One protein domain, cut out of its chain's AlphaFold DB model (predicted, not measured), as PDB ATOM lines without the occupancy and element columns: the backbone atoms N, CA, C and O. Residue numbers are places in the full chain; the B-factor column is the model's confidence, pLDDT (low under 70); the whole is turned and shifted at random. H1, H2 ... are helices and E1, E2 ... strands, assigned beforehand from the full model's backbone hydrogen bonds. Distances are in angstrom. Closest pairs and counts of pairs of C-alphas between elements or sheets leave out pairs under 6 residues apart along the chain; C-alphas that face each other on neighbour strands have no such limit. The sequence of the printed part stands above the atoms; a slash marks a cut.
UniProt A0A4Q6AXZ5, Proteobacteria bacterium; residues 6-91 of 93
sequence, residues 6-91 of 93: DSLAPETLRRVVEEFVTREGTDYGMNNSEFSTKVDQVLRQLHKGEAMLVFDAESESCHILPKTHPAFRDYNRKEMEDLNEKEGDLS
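This is residues 6 to 91 of the 93 residues of a protein of Proteobacteria bacterium (UniProt A0A4Q6AXZ5). Two helices, H1 and H2, cross each other and pack beside a two-strand hairpin, E1 and E2; beyond the hairpin H3 leaves this body as a long arm, and residues 77 to 91, of which 77 to 89 belong to H3, stick out. The printed part has 86 residues, with three named helices and two antiparallel strands in the order H1, H2, E1, E2, H3, a mixed class. It is loose, with a radius of gyration of the C-alphas of 15.4 A, and spans 56 by 26 by 26 A.

H1, residues 10 to 24, begins at C-alpha (109.484, 12.370, 80.120) and is 21.1 A long. H2 is residues 35 to 47, 18.7 A; E1 51 to 56, 15.6 A; E2 61 to 66, 16.4 A. H3, residues 72 to 89, 28.0 A, ends at C-alpha (80.437, -1.762, 97.097).

H1 and H2 touch, closest at the C-alphas of Glu 18 and Val 39, 6.0 A, at a steep tilt of 63 degrees, opposite ways. The closest C-alphas of H1 and E2, Phe 20 and His 63, are 7.1 A apart; those of H2 and E1, Gln 45 and Ala 51, 5.3 A. In the hairpin E1 and E2, N 54 and O 63 are within hydrogen-bond range, 2.8 A. H3 is apart from H1 and H2; its closest C-alpha to E2 is Phe 72, 6.2 A from that of Leu 65. Every O i to N i+4 pair is within hydrogen-bond range in H1 and H2, 8 of 14 in H3.

The C-alphas farthest apart, Asn 32 and Ser 91, are 56.4 A apart. The printed part has no cut and no long link. The model's pLDDT is under 70 at residues 25 to 33 and 78 to 91.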
ATOM      1  N   ASP A   6     103.020   7.145  81.557       88.31
ATOM      2  CA  ASP A   6     102.428   8.380  81.029       88.31
ATOM      3  C   ASP A   6     102.141   9.429  82.116       88.31
ATOM      4  O   ASP A   6     101.964  10.604  81.803       88.31
ATOM      5  N   SER A   7     102.108   9.036  83.398       89.00
ATOM      6  CA  SER A   7     101.962   9.988  84.508       89.00
ATOM      7  C   SER A   7     103.290  10.606  84.952       89.00
ATOM      8  O   SER A   7     103.295  11.493  85.803       89.00
ATOM      9  N   LEU A   8     104.421  10.132  84.423       90.00
ATOM     10  CA  LEU A   8     105.739  10.677  84.727       90.00
ATOM     11  C   LEU A   8     106.131  11.730  83.693       90.00
ATOM     12  O   LEU A   8     105.860  11.596  82.501       90.00
ATOM     13  N   ALA A   9     106.852  12.760  84.142       94.44
ATOM     14  CA  ALA A   9     107.521  13.656  83.209       94.44
ATOM     15  C   ALA A   9     108.504  12.843  82.334       94.44
ATOM     16  O   ALA A   9     109.201  11.969  82.867       94.44
ATOM     17  N   PRO A  10     108.618  13.131  81.023       91.88
ATOM     18  CA  PRO A  10     109.484  12.370  80.120       91.88
ATOM     19  C   PRO A  10     110.939  12.287  80.595       91.88
ATOM     20  O   PRO A  10     111.581  11.243  80.478       91.88
ATOM     21  N   GLU A  11     111.452  13.372  81.179       93.56
ATOM     22  CA  GLU A  11     112.802  13.420  81.744       93.56
ATOM     23  C   GLU A  11     112.950  12.494  82.953       93.56
ATOM     24  O   GLU A  11     113.929  11.757  83.037       93.56
ATOM     25  N   THR A  12     111.961  12.462  83.851       92.69
ATOM     26  CA  THR A  12     111.944  11.566  85.016       92.69
ATOM     27  C   THR A  12     111.922  10.108  84.584       92.69
ATOM     28  O   THR A  12     112.740   9.317  85.049       92.69
ATOM     29  N   LEU A  13     111.030   9.753  83.653       94.12
ATOM     30  CA  LEU A  13     110.959   8.395  83.118       94.12
ATOM     31  C   LEU A  13     112.300   7.983  82.506       94.12
ATOM     32  O   LEU A  13     112.794   6.886  82.763       94.12
ATOM     33  N   ARG A  14     112.926   8.886  81.744       93.56
ATOM     34  CA  ARG A  14     114.248   8.648  81.171       93.56
ATOM     35  C   ARG A  14     115.307   8.409  82.248       93.56
ATOM     36  O   ARG A  14     116.076   7.468  82.096       93.56
ATOM     37  N   ARG A  15     115.344   9.199  83.329       92.62
ATOM     38  CA  ARG A  15     116.306   9.010  84.434       92.62
ATOM     39  C   ARG A  15     116.145   7.651  85.108       92.62
ATOM     40  O   ARG A  15     117.136   6.957  85.300       92.62
ATOM     41  N   VAL A  16     114.907   7.238  85.373       91.75
ATOM     42  CA  VAL A  16     114.608   5.913  85.940       91.75
ATOM     43  C   VAL A  16     115.111   4.796  85.021       91.75
ATOM     44  O   VAL A  16     115.730   3.838  85.481       91.75
ATOM     45  N   VAL A  17     114.895   4.927  83.709       91.69
ATOM     46  CA  VAL A  17     115.395   3.958  82.724       91.69
ATOM     47  C   VAL A  17     116.925   3.966  82.647       91.69
ATOM     48  O   VAL A  17     117.533   2.903  82.573       91.69
ATOM     49  N   GLU A  18     117.565   5.135  82.678       91.56
ATOM     50  CA  GLU A  18     119.026   5.269  82.690       91.56
ATOM     51  C   GLU A  18     119.648   4.578  83.914       91.56
ATOM     52  O   GLU A  18     120.609   3.815  83.772       91.56
ATOM     53  N   GLU A  19     119.076   4.776  85.102       89.25
ATOM     54  CA  GLU A  19     119.503   4.093  86.326       89.25
ATOM     55  C   GLU A  19     119.311   2.579  86.228       89.25
ATOM     56  O   GLU A  19     120.223   1.822  86.564       89.25
ATOM     57  N   PHE A  20     118.168   2.129  85.709       87.75
ATOM     58  CA  PHE A  20     117.896   0.711  85.480       87.75
ATOM     59  C   PHE A  20     118.935   0.078  84.543       87.75
ATOM     60  O   PHE A  20     119.552  -0.929  84.887       87.75
ATOM     61  N   VAL A  21     119.196   0.703  83.390       86.44
ATOM     62  CA  VAL A  21     120.177   0.222  82.402       86.44
ATOM     63  C   VAL A  21     121.588   0.170  82.997       86.44
ATOM     64  O   VAL A  21     122.337  -0.761  82.692       86.44
ATOM     65  N   THR A  22     121.938   1.136  83.851       85.06
ATOM     66  CA  THR A  22     123.243   1.208  84.526       85.06
ATOM     67  C   THR A  22     123.406   0.112  85.579       85.06
ATOM     68  O   THR A  22     124.457  -0.523  85.636       85.06
ATOM     69  N   ARG A  23     122.377  -0.128  86.403       82.69
ATOM     70  CA  ARG A  23     122.408  -1.104  87.505       82.69
ATOM     71  C   ARG A  23     122.390  -2.547  87.016       82.69
ATOM     72  O   ARG A  23     123.155  -3.365  87.509       82.69
ATOM     73  N   GLU A  24     121.528  -2.847  86.053       72.44
ATOM     74  CA  GLU A  24     121.288  -4.218  85.590       72.44
ATOM     75  C   GLU A  24     122.291  -4.665  84.513       72.44
ATOM     76  O   GLU A  24     122.270  -5.819  84.094       72.44
ATOM     77  N   GLY A  25     123.157  -3.767  84.019       63.75
ATOM     78  CA  GLY A  25     124.124  -4.096  82.966       63.75
ATOM     79  C   GLY A  25     123.452  -4.679  81.720       63.75
ATOM     80  O   GLY A  25     124.010  -5.561  81.076       63.75
ATOM     81  N   THR A  26     122.230  -4.222  81.427       57.12
ATOM     82  CA  THR A  26     121.246  -4.978  80.642       57.12
ATOM     83  C   THR A  26     121.810  -5.543  79.329       57.12
ATOM     84  O   THR A  26     122.141  -4.807  78.392       57.12
ATOM     85  N   ASP A  27     121.926  -6.871  79.277       56.62
ATOM     86  CA  ASP A  27     122.191  -7.677  78.080       56.62
ATOM     87  C   ASP A  27     120.851  -8.193  77.539       56.62
ATOM     88  O   ASP A  27     120.585  -9.391  77.449       56.62
ATOM     89  N   TYR A  28     119.932  -7.269  77.242       58.03
ATOM     90  CA  TYR A  28     118.734  -7.612  76.482       58.03
ATOM     91  C   TYR A  28     119.155  -7.866  75.039       58.03
ATOM     92  O   TYR A  28     119.102  -6.961  74.218       58.03
ATOM     93  N   GLY A  29     119.619  -9.090  74.778       55.00
ATOM     94  CA  GLY A  29     119.750  -9.715  73.465       55.00
ATOM     95  C   GLY A  29     120.197  -8.801  72.322       55.00
ATOM     96  O   GLY A  29     119.379  -8.133  71.698       55.00
ATOM     97  N   MET A  30     121.470  -8.955  71.955       47.34
ATOM     98  CA  MET A  30     122.165  -8.415  70.779       47.34
ATOM     99  C   MET A  30     122.942  -7.117  71.014       47.34
ATOM    100  O   MET A  30     122.505  -6.004  70.733       47.34
ATOM    101  N   ASN A  31     124.210  -7.364  71.337       49.25
ATOM    102  CA  ASN A  31     125.371  -6.595  70.918       49.25
ATOM    103  C   ASN A  31     125.626  -5.321  71.720       49.25
ATOM    104  O   ASN A  31     124.732  -4.700  72.287       49.25
ATOM    105  N   ASN A  32     126.913  -4.977  71.738       53.25
ATOM    106  CA  ASN A  32     127.611  -3.877  72.401       53.25
ATOM    107  C   ASN A  32     127.047  -2.489  72.016       53.25
ATOM    108  O   ASN A  32     127.719  -1.661  71.410       53.25
ATOM    109  N   SER A  33     125.764  -2.273  72.285       60.31
ATOM    110  CA  SER A  33     125.011  -1.084  71.917       60.31
ATOM    111  C   SER A  33     125.354   0.038  72.887       60.31
ATOM    112  O   SER A  33     125.445  -0.194  74.096       60.31
ATOM    113  N   GLU A  34     125.512   1.252  72.362       76.38
ATOM    114  CA  GLU A  34     125.728   2.449  73.172       76.38
ATOM    115  C   GLU A  34     124.624   2.594  74.232       76.38
ATOM    116  O   GLU A  34     123.463   2.247  73.999       76.38
ATOM    117  N   PHE A  35     124.979   3.122  75.404       83.62
ATOM    118  CA  PHE A  35     124.072   3.292  76.544       83.62
ATOM    119  C   PHE A  35     122.733   3.953  76.163       83.62
ATOM    120  O   PHE A  35     121.668   3.475  76.553       83.62
ATOM    121  N   SER A  36     122.777   4.993  75.325       85.69
ATOM    122  CA  SER A  36     121.599   5.689  74.788       85.69
ATOM    123  C   SER A  36     120.649   4.758  74.028       85.69
ATOM    124  O   SER A  36     119.436   4.832  74.204       85.69
ATOM    125  N   THR A  37     121.191   3.827  73.241       86.38
ATOM    126  CA  THR A  37     120.403   2.864  72.465       86.38
ATOM    127  C   THR A  37     119.645   1.914  73.385       86.38
ATOM    128  O   THR A  37     118.473   1.628  73.129       86.38
ATOM    129  N   LYS A  38     120.277   1.455  74.472       85.12
ATOM    130  CA  LYS A  38     119.628   0.597  75.477       85.12
ATOM    131  C   LYS A  38     118.499   1.337  76.196       85.12
ATOM    132  O   LYS A  38     117.403   0.800  76.330       85.12
ATOM    133  N   VAL A  39     118.731   2.594  76.576       90.31
ATOM    134  CA  VAL A  39     117.700   3.462  77.172       90.31
ATOM    135  C   VAL A  39     116.503   3.601  76.232       90.31
ATOM    136  O   VAL A  39     115.366   3.347  76.631       90.31
ATOM    137  N   ASP A  40     116.744   3.912  74.958       91.06
ATOM    138  CA  ASP A  40     115.664   4.077  73.988       91.06
ATOM    139  C   ASP A  40     114.929   2.753  73.700       91.06
ATOM    140  O   ASP A  40     113.722   2.758  73.453       91.06
ATOM    141  N   GLN A  41     115.615   1.604  73.737       90.00
ATOM    142  CA  GLN A  41     114.979   0.282  73.627       90.00
ATOM    143  C   GLN A  41     114.009   0.018  74.778       90.00
ATOM    144  O   GLN A  41     112.891  -0.441  74.535       90.00
ATOM    145  N   VAL A  42     114.414   0.310  76.013       91.31
ATOM    146  CA  VAL A  42     113.566   0.126  77.194       91.31
ATOM    147  C   VAL A  42     112.371   1.082  77.154       91.31
ATOM    148  O   VAL A  42     111.236   0.647  77.339       91.31
ATOM    149  N   LEU A  43     112.586   2.355  76.805       92.88
ATOM    150  CA  LEU A  43     111.500   3.328  76.623       92.88
ATOM    151  C   LEU A  43     110.480   2.865  75.574       92.88
ATOM    152  O   LEU A  43     109.273   2.962  75.791       92.88
ATOM    153  N   ARG A  44     110.940   2.305  74.448       93.12
ATOM    154  CA  ARG A  44     110.044   1.738  73.428       93.12
ATOM    155  C   ARG A  44     109.226   0.562  73.957       93.12
ATOM    156  O   ARG A  44     108.044   0.479  73.637       93.12
ATOM    157  N   GLN A  45     109.825  -0.332  74.743       92.94
ATOM    158  CA  GLN A  45     109.099  -1.455  75.344       92.94
ATOM    159  C   GLN A  45     108.025  -0.970  76.319       92.94
ATOM    160  O   GLN A  45     106.906  -1.479  76.289       92.94
ATOM    161  N   LEU A  46     108.327   0.047  77.129       93.12
ATOM    162  CA  LEU A  46     107.356   0.673  78.028       93.12
ATOM    163  C   LEU A  46     106.184   1.289  77.249       93.12
ATOM    164  O   LEU A  46     105.036   0.955  77.524       93.12
ATOM    165  N   HIS A  47     106.454   2.084  76.205       91.50
ATOM    166  CA  HIS A  47     105.398   2.674  75.366       91.50
ATOM    167  C   HIS A  47     104.531   1.632  74.643       91.50
ATOM    168  O   HIS A  47     103.339   1.844  74.446       91.50
ATOM    169  N   LYS A  48     105.105   0.492  74.243       92.88
ATOM    170  CA  LYS A  48     104.352  -0.618  73.630       92.88
ATOM    171  C   LYS A  48     103.604  -1.482  74.653       92.88
ATOM    172  O   LYS A  48     102.926  -2.440  74.274       92.88
ATOM    173  N   GLY A  49     103.778  -1.216  75.948       90.88
ATOM    174  CA  GLY A  49     103.313  -2.080  77.027       90.88
ATOM    175  C   GLY A  49     103.966  -3.464  77.008       90.88
ATOM    176  O   GLY A  49     103.387  -4.423  77.507       90.88
ATOM    177  N   GLU A  50     105.123  -3.620  76.364       92.38
ATOM    178  CA  GLU A  50     105.956  -4.833  76.388       92.38
ATOM    179  C   GLU A  50     106.773  -4.947  77.679       92.38
ATOM    180  O   GLU A  50     107.225  -6.036  78.023       92.38
ATOM    181  N   ALA A  51     106.894  -3.849  78.417       92.88
ATOM    182  CA  ALA A  51     107.392  -3.802  79.778       92.88
ATOM    183  C   ALA A  51     106.505  -2.879  80.627       92.88
ATOM    184  O   ALA A  51     105.726  -2.090  80.093       92.88
ATOM    185  N   MET A  52     106.630  -2.971  81.949       93.19
ATOM    186  CA  MET A  52     105.973  -2.067  82.890       93.19
ATOM    187  C   MET A  52     106.958  -1.551  83.932       93.19
ATOM    188  O   MET A  52     107.868  -2.272  84.343       93.19
ATOM    189  N   LEU A  53     106.740  -0.315  84.375       93.06
ATOM    190  CA  LEU A  53     107.429   0.252  85.522       93.06
ATOM    191  C   LEU A  53     106.695  -0.165  86.798       93.06
ATOM    192  O   LEU A  53     105.488   0.054  86.932       93.06
ATOM    193  N   VAL A  54     107.423  -0.760  87.735       91.81
ATOM    194  CA  VAL A  54     106.906  -1.101  89.058       91.81
ATOM    195  C   VAL A  54     107.760  -0.459  90.136       91.81
ATOM    196  O   VAL A  54     108.978  -0.392  90.024       91.81
ATOM    197  N   PHE A  55     107.105   0.009  91.187       88.94
ATOM    198  CA  PHE A  55     107.741   0.468  92.406       88.94
ATOM    199  C   PHE A  55     107.553  -0.565  93.503       88.94
ATOM    200  O   PHE A  55     106.424  -0.972  93.810       88.94
ATOM    201  N   ASP A  56     108.668  -0.990  94.066       87.31
ATOM    202  CA  ASP A  56     108.736  -1.837  95.236       87.31
ATOM    203  C   ASP A  56     108.888  -0.933  96.465       87.31
ATOM    204  O   ASP A  56     109.860  -0.191  96.590       87.31
ATOM    205  N   ALA A  57     107.881  -0.948  97.339       86.44
ATOM    206  CA  ALA A  57     107.844  -0.076  98.508       86.44
ATOM    207  C   ALA A  57     108.731  -0.579  99.655       86.44
ATOM    208  O   ALA A  57     109.092   0.213 100.518       86.44
ATOM    209  N   GLU A  58     109.077  -1.868  99.681       88.19
ATOM    210  CA  GLU A  58     109.931  -2.437 100.729       88.19
ATOM    211  C   GLU A  58     111.394  -2.049 100.506       88.19
ATOM    212  O   GLU A  58     112.113  -1.722 101.447       88.19
ATOM    213  N   SER A  59     111.822  -2.055  99.246       87.44
ATOM    214  CA  SER A  59     113.166  -1.669  98.808       87.44
ATOM    215  C   SER A  59     113.266  -0.221  98.320       87.44
ATOM    216  O   SER A  59     114.333   0.194  97.858       87.44
ATOM    217  N   GLU A  60     112.158   0.526  98.372       86.81
ATOM    218  CA  GLU A  60     112.015   1.901  97.873       86.81
ATOM    219  C   GLU A  60     112.619   2.099  96.470       86.81
ATOM    220  O   GLU A  60     113.257   3.108  96.167       86.81
ATOM    221  N   SER A  61     112.441   1.105  95.598       84.06
ATOM    222  CA  SER A  61     113.137   1.016  94.314       84.06
ATOM    223  C   SER A  61     112.180   0.836  93.142       84.06
ATOM    224  O   SER A  61     111.138   0.186  93.228       84.06
ATOM    225  N   CYS A  62     112.560   1.411  92.002       88.12
ATOM    226  CA  CYS A  62     111.880   1.191  90.732       88.12
ATOM    227  C   CYS A  62     112.506   0.012  89.979       88.12
ATOM    228  O   CYS A  62     113.727  -0.082  89.860       88.12
ATOM    229  N   HIS A  63     111.662  -0.836  89.401       90.00
ATOM    230  CA  HIS A  63     112.049  -1.942  88.535       90.00
ATOM    231  C   HIS A  63     111.279  -1.887  87.221       90.00
ATOM    232  O   HIS A  63     110.132  -1.436  87.165       90.00
ATOM    233  N   ILE A  64     111.899  -2.387  86.156       91.19
ATOM    234  CA  ILE A  64     111.257  -2.529  84.852       91.19
ATOM    235  C   ILE A  64     111.065  -4.015  84.587       91.19
ATOM    236  O   ILE A  64     112.027  -4.774  84.494       91.19
ATOM    237  N   LEU A  65     109.806  -4.434  84.486       91.62
ATOM    238  CA  LEU A  65     109.443  -5.831  84.278       91.62
ATOM    239  C   LEU A  65     108.993  -6.042  82.831       91.62
ATOM    240  O   LEU A  65     107.973  -5.473  82.435       91.62
ATOM    241  N   PRO A  66     109.700  -6.861  82.031       90.69
ATOM    242  CA  PRO A  66     109.255  -7.219  80.690       90.69
ATOM    243  C   PRO A  66     108.099  -8.225  80.741       90.69
ATOM    244  O   PRO A  66     107.984  -9.014  81.678       90.69
ATOM    245  N   LYS A  67     107.279  -8.266  79.684       90.81
ATOM    246  CA  LYS A  67     106.166  -9.221  79.502       90.81
ATOM    247  C   LYS A  67     106.574 -10.686  79.651       90.81
ATOM    248  O   LYS A  67     105.743 -11.524  79.986       90.81
ATOM    249  N   THR A  68     107.835 -10.995  79.366       88.12
ATOM    250  CA  THR A  68     108.416 -12.337  79.472       88.12
ATOM    251  C   THR A  68     108.706 -12.753  80.913       88.12
ATOM    252  O   THR A  68     108.874 -13.943  81.172       88.12
ATOM    253  N   HIS A  69     108.761 -11.811  81.859       89.19
ATOM    254  CA  HIS A  69     109.022 -12.109  83.260       89.19
ATOM    255  C   HIS A  69     107.777 -12.735  83.922       89.19
ATOM    256  O   HIS A  69     106.686 -12.173  83.791       89.19
ATOM    257  N   PRO A  70     107.896 -13.840  84.688       86.81
ATOM    258  CA  PRO A  70     106.745 -14.519  85.300       86.81
ATOM    259  C   PRO A  70     105.846 -13.592  86.131       86.81
ATOM    260  O   PRO A  70     104.626 -13.613  85.978       86.81
ATOM    261  N   ALA A  71     106.460 -12.706  86.922       86.44
ATOM    262  CA  ALA A  71     105.748 -11.753  87.779       86.44
ATOM    263  C   ALA A  71     104.952 -10.677  87.011       86.44
ATOM    264  O   ALA A  71     104.112  -9.999  87.599       86.44
ATOM    265  N   PHE A  72     105.171 -10.504  85.700       89.62
ATOM    266  CA  PHE A  72     104.453  -9.502  84.902       89.62
ATOM    267  C   PHE A  72     102.932  -9.712  84.947       89.62
ATOM    268  O   PHE A  72     102.152  -8.759  84.922       89.62
ATOM    269  N   ARG A  73     102.486 -10.972  85.026       85.44
ATOM    270  CA  ARG A  73     101.057 -11.310  85.101       85.44
ATOM    271  C   ARG A  73     100.455 -10.966  86.458       85.44
ATOM    272  O   ARG A  73      99.306 -10.537  86.498       85.44
ATOM    273  N   ASP A  74     101.223 -11.114  87.530       85.44
ATOM    274  CA  ASP A  74     100.751 -10.869  88.895       85.44
ATOM    275  C   ASP A  74     100.472  -9.381  89.120       85.44
ATOM    276  O   ASP A  74      99.433  -9.020  89.669       85.44
ATOM    277  N   TYR A  75     101.332  -8.508  88.587       81.75
ATOM    278  CA  TYR A  75     101.109  -7.062  88.628       81.75
ATOM    279  C   TYR A  75      99.887  -6.613  87.822       81.75
ATOM    280  O   TYR A  75      99.176  -5.716  88.263       81.75
ATOM    281  N   ASN A  76      99.610  -7.245  86.676       75.88
ATOM    282  CA  ASN A  76      98.391  -6.945  85.919       75.88
ATOM    283  C   ASN A  76      97.130  -7.466  86.617       75.88
ATOM    284  O   ASN A  76      96.099  -6.811  86.551       75.88
ATOM    285  N   ARG A  77      97.188  -8.630  87.285       75.69
ATOM    286  CA  ARG A  77      96.028  -9.190  87.996       75.69
ATOM    287  C   ARG A  77      95.609  -8.310  89.172       75.69
ATOM    288  O   ARG A  77      94.420  -8.050  89.315       75.69
ATOM    289  N   LYS A  78      96.576  -7.825  89.958       65.88
ATOM    290  CA  LYS A  78      96.308  -7.033  91.165       65.88
ATOM    291  C   LYS A  78      95.517  -5.751  90.862       65.88
ATOM    292  O   LYS A  78      94.567  -5.438  91.561       65.88
ATOM    293  N   GLU A  79      95.826  -5.090  89.743       63.56
ATOM    294  CA  GLU A  79      95.088  -3.911  89.257       63.56
ATOM    295  C   GLU A  79      93.619  -4.235  88.920       63.56
ATOM    296  O   GLU A  79      92.736  -3.414  89.144       63.56
ATOM    297  N   MET A  80      93.330  -5.442  88.420       58.94
ATOM    298  CA  MET A  80      91.959  -5.863  88.099       58.94
ATOM    299  C   MET A  80      91.161  -6.274  89.343       58.94
ATOM    300  O   MET A  80      89.955  -6.048  89.386       58.94
ATOM    301  N   GLU A  81      91.819  -6.859  90.346       61.22
ATOM    302  CA  GLU A  81      91.199  -7.193  91.636       61.22
ATOM    303  C   GLU A  81      90.813  -5.914  92.399       61.22
ATOM    304  O   GLU A  81      89.658  -5.787  92.806       61.22
ATOM    305  N   ASP A  82      91.711  -4.921  92.465       60.91
ATOM    306  CA  ASP A  82      91.450  -3.615  93.095       60.91
ATOM    307  C   ASP A  82      90.299  -2.838  92.410       60.91
ATOM    308  O   ASP A  82      89.563  -2.086  93.056       60.91
ATOM    309  N   LEU A  83      90.130  -2.996  91.089       58.84
ATOM    310  CA  LEU A  83      89.037  -2.376  90.329       58.84
ATOM    311  C   LEU A  83      87.700  -3.105  90.526       58.84
ATOM    312  O   LEU A  83      86.664  -2.455  90.649       58.84
ATOM    313  N   ASN A  84      87.708  -4.439  90.577       59.75
ATOM    314  CA  ASN A  84      86.487  -5.227  90.745       59.75
ATOM    315  C   ASN A  84      85.915  -5.127  92.171       59.75
ATOM    316  O   ASN A  84      84.704  -5.223  92.356       59.75
ATOM    317  N   GLU A  85      86.764  -4.906  93.177       58.81
ATOM    318  CA  GLU A  85      86.329  -4.721  94.566       58.81
ATOM    319  C   GLU A  85      85.595  -3.380  94.776       58.81
ATOM    320  O   GLU A  85      84.611  -3.324  95.515       58.81
ATOM    321  N   LYS A  86      85.979  -2.316  94.052       56.72
ATOM    322  CA  LYS A  86      85.306  -1.001  94.112       56.72
ATOM    323  C   LYS A  86      83.910  -0.983  93.485       56.72
ATOM    324  O   LYS A  86      83.041  -0.275  93.982       56.72
ATOM    325  N   GLU A  87      83.678  -1.753  92.426       58.91
ATOM    326  CA  GLU A  87      82.364  -1.823  91.762       58.91
ATOM    327  C   GLU A  87      81.339  -2.644  92.571       58.91
ATOM    328  O   GLU A  87      80.134  -2.418  92.462       58.91
ATOM    329  N   GLY A  88      81.797  -3.571  93.421       56.06
ATOM    330  CA  GLY A  88      80.922  -4.372  94.285       56.06
ATOM    331  C   GLY A  88      80.228  -3.563  95.389       56.06
ATOM    332  O   GLY A  88      79.059  -3.812  95.685       56.06
ATOM    333  N   ASP A  89      80.910  -2.564  95.954       55.56
ATOM    334  CA  ASP A  89      80.437  -1.762  97.097       55.56
ATOM    335  C   ASP A  89      79.392  -0.689  96.710       55.56
ATOM    336  O   ASP A  89      78.515  -0.331  97.492       55.56
ATOM    337  N   LEU A  90      79.397  -0.235  95.451       54.31
ATOM    338  CA  LEU A  90      78.436   0.750  94.920       54.31
ATOM    339  C   LEU A  90      77.066   0.152  94.547       54.31
ATOM    340  O   LEU A  90      76.161   0.889  94.163       54.31
ATOM    341  N   SER A  91      76.893  -1.170  94.657       55.16
ATOM    342  CA  SER A  91      75.655  -1.872  94.274       55.16
ATOM    343  C   SER A  91      74.676  -2.128  95.434       55.16
ATOM    344  O   SER A  91      73.585  -2.650  95.207       55.16
TER     345      SER A  91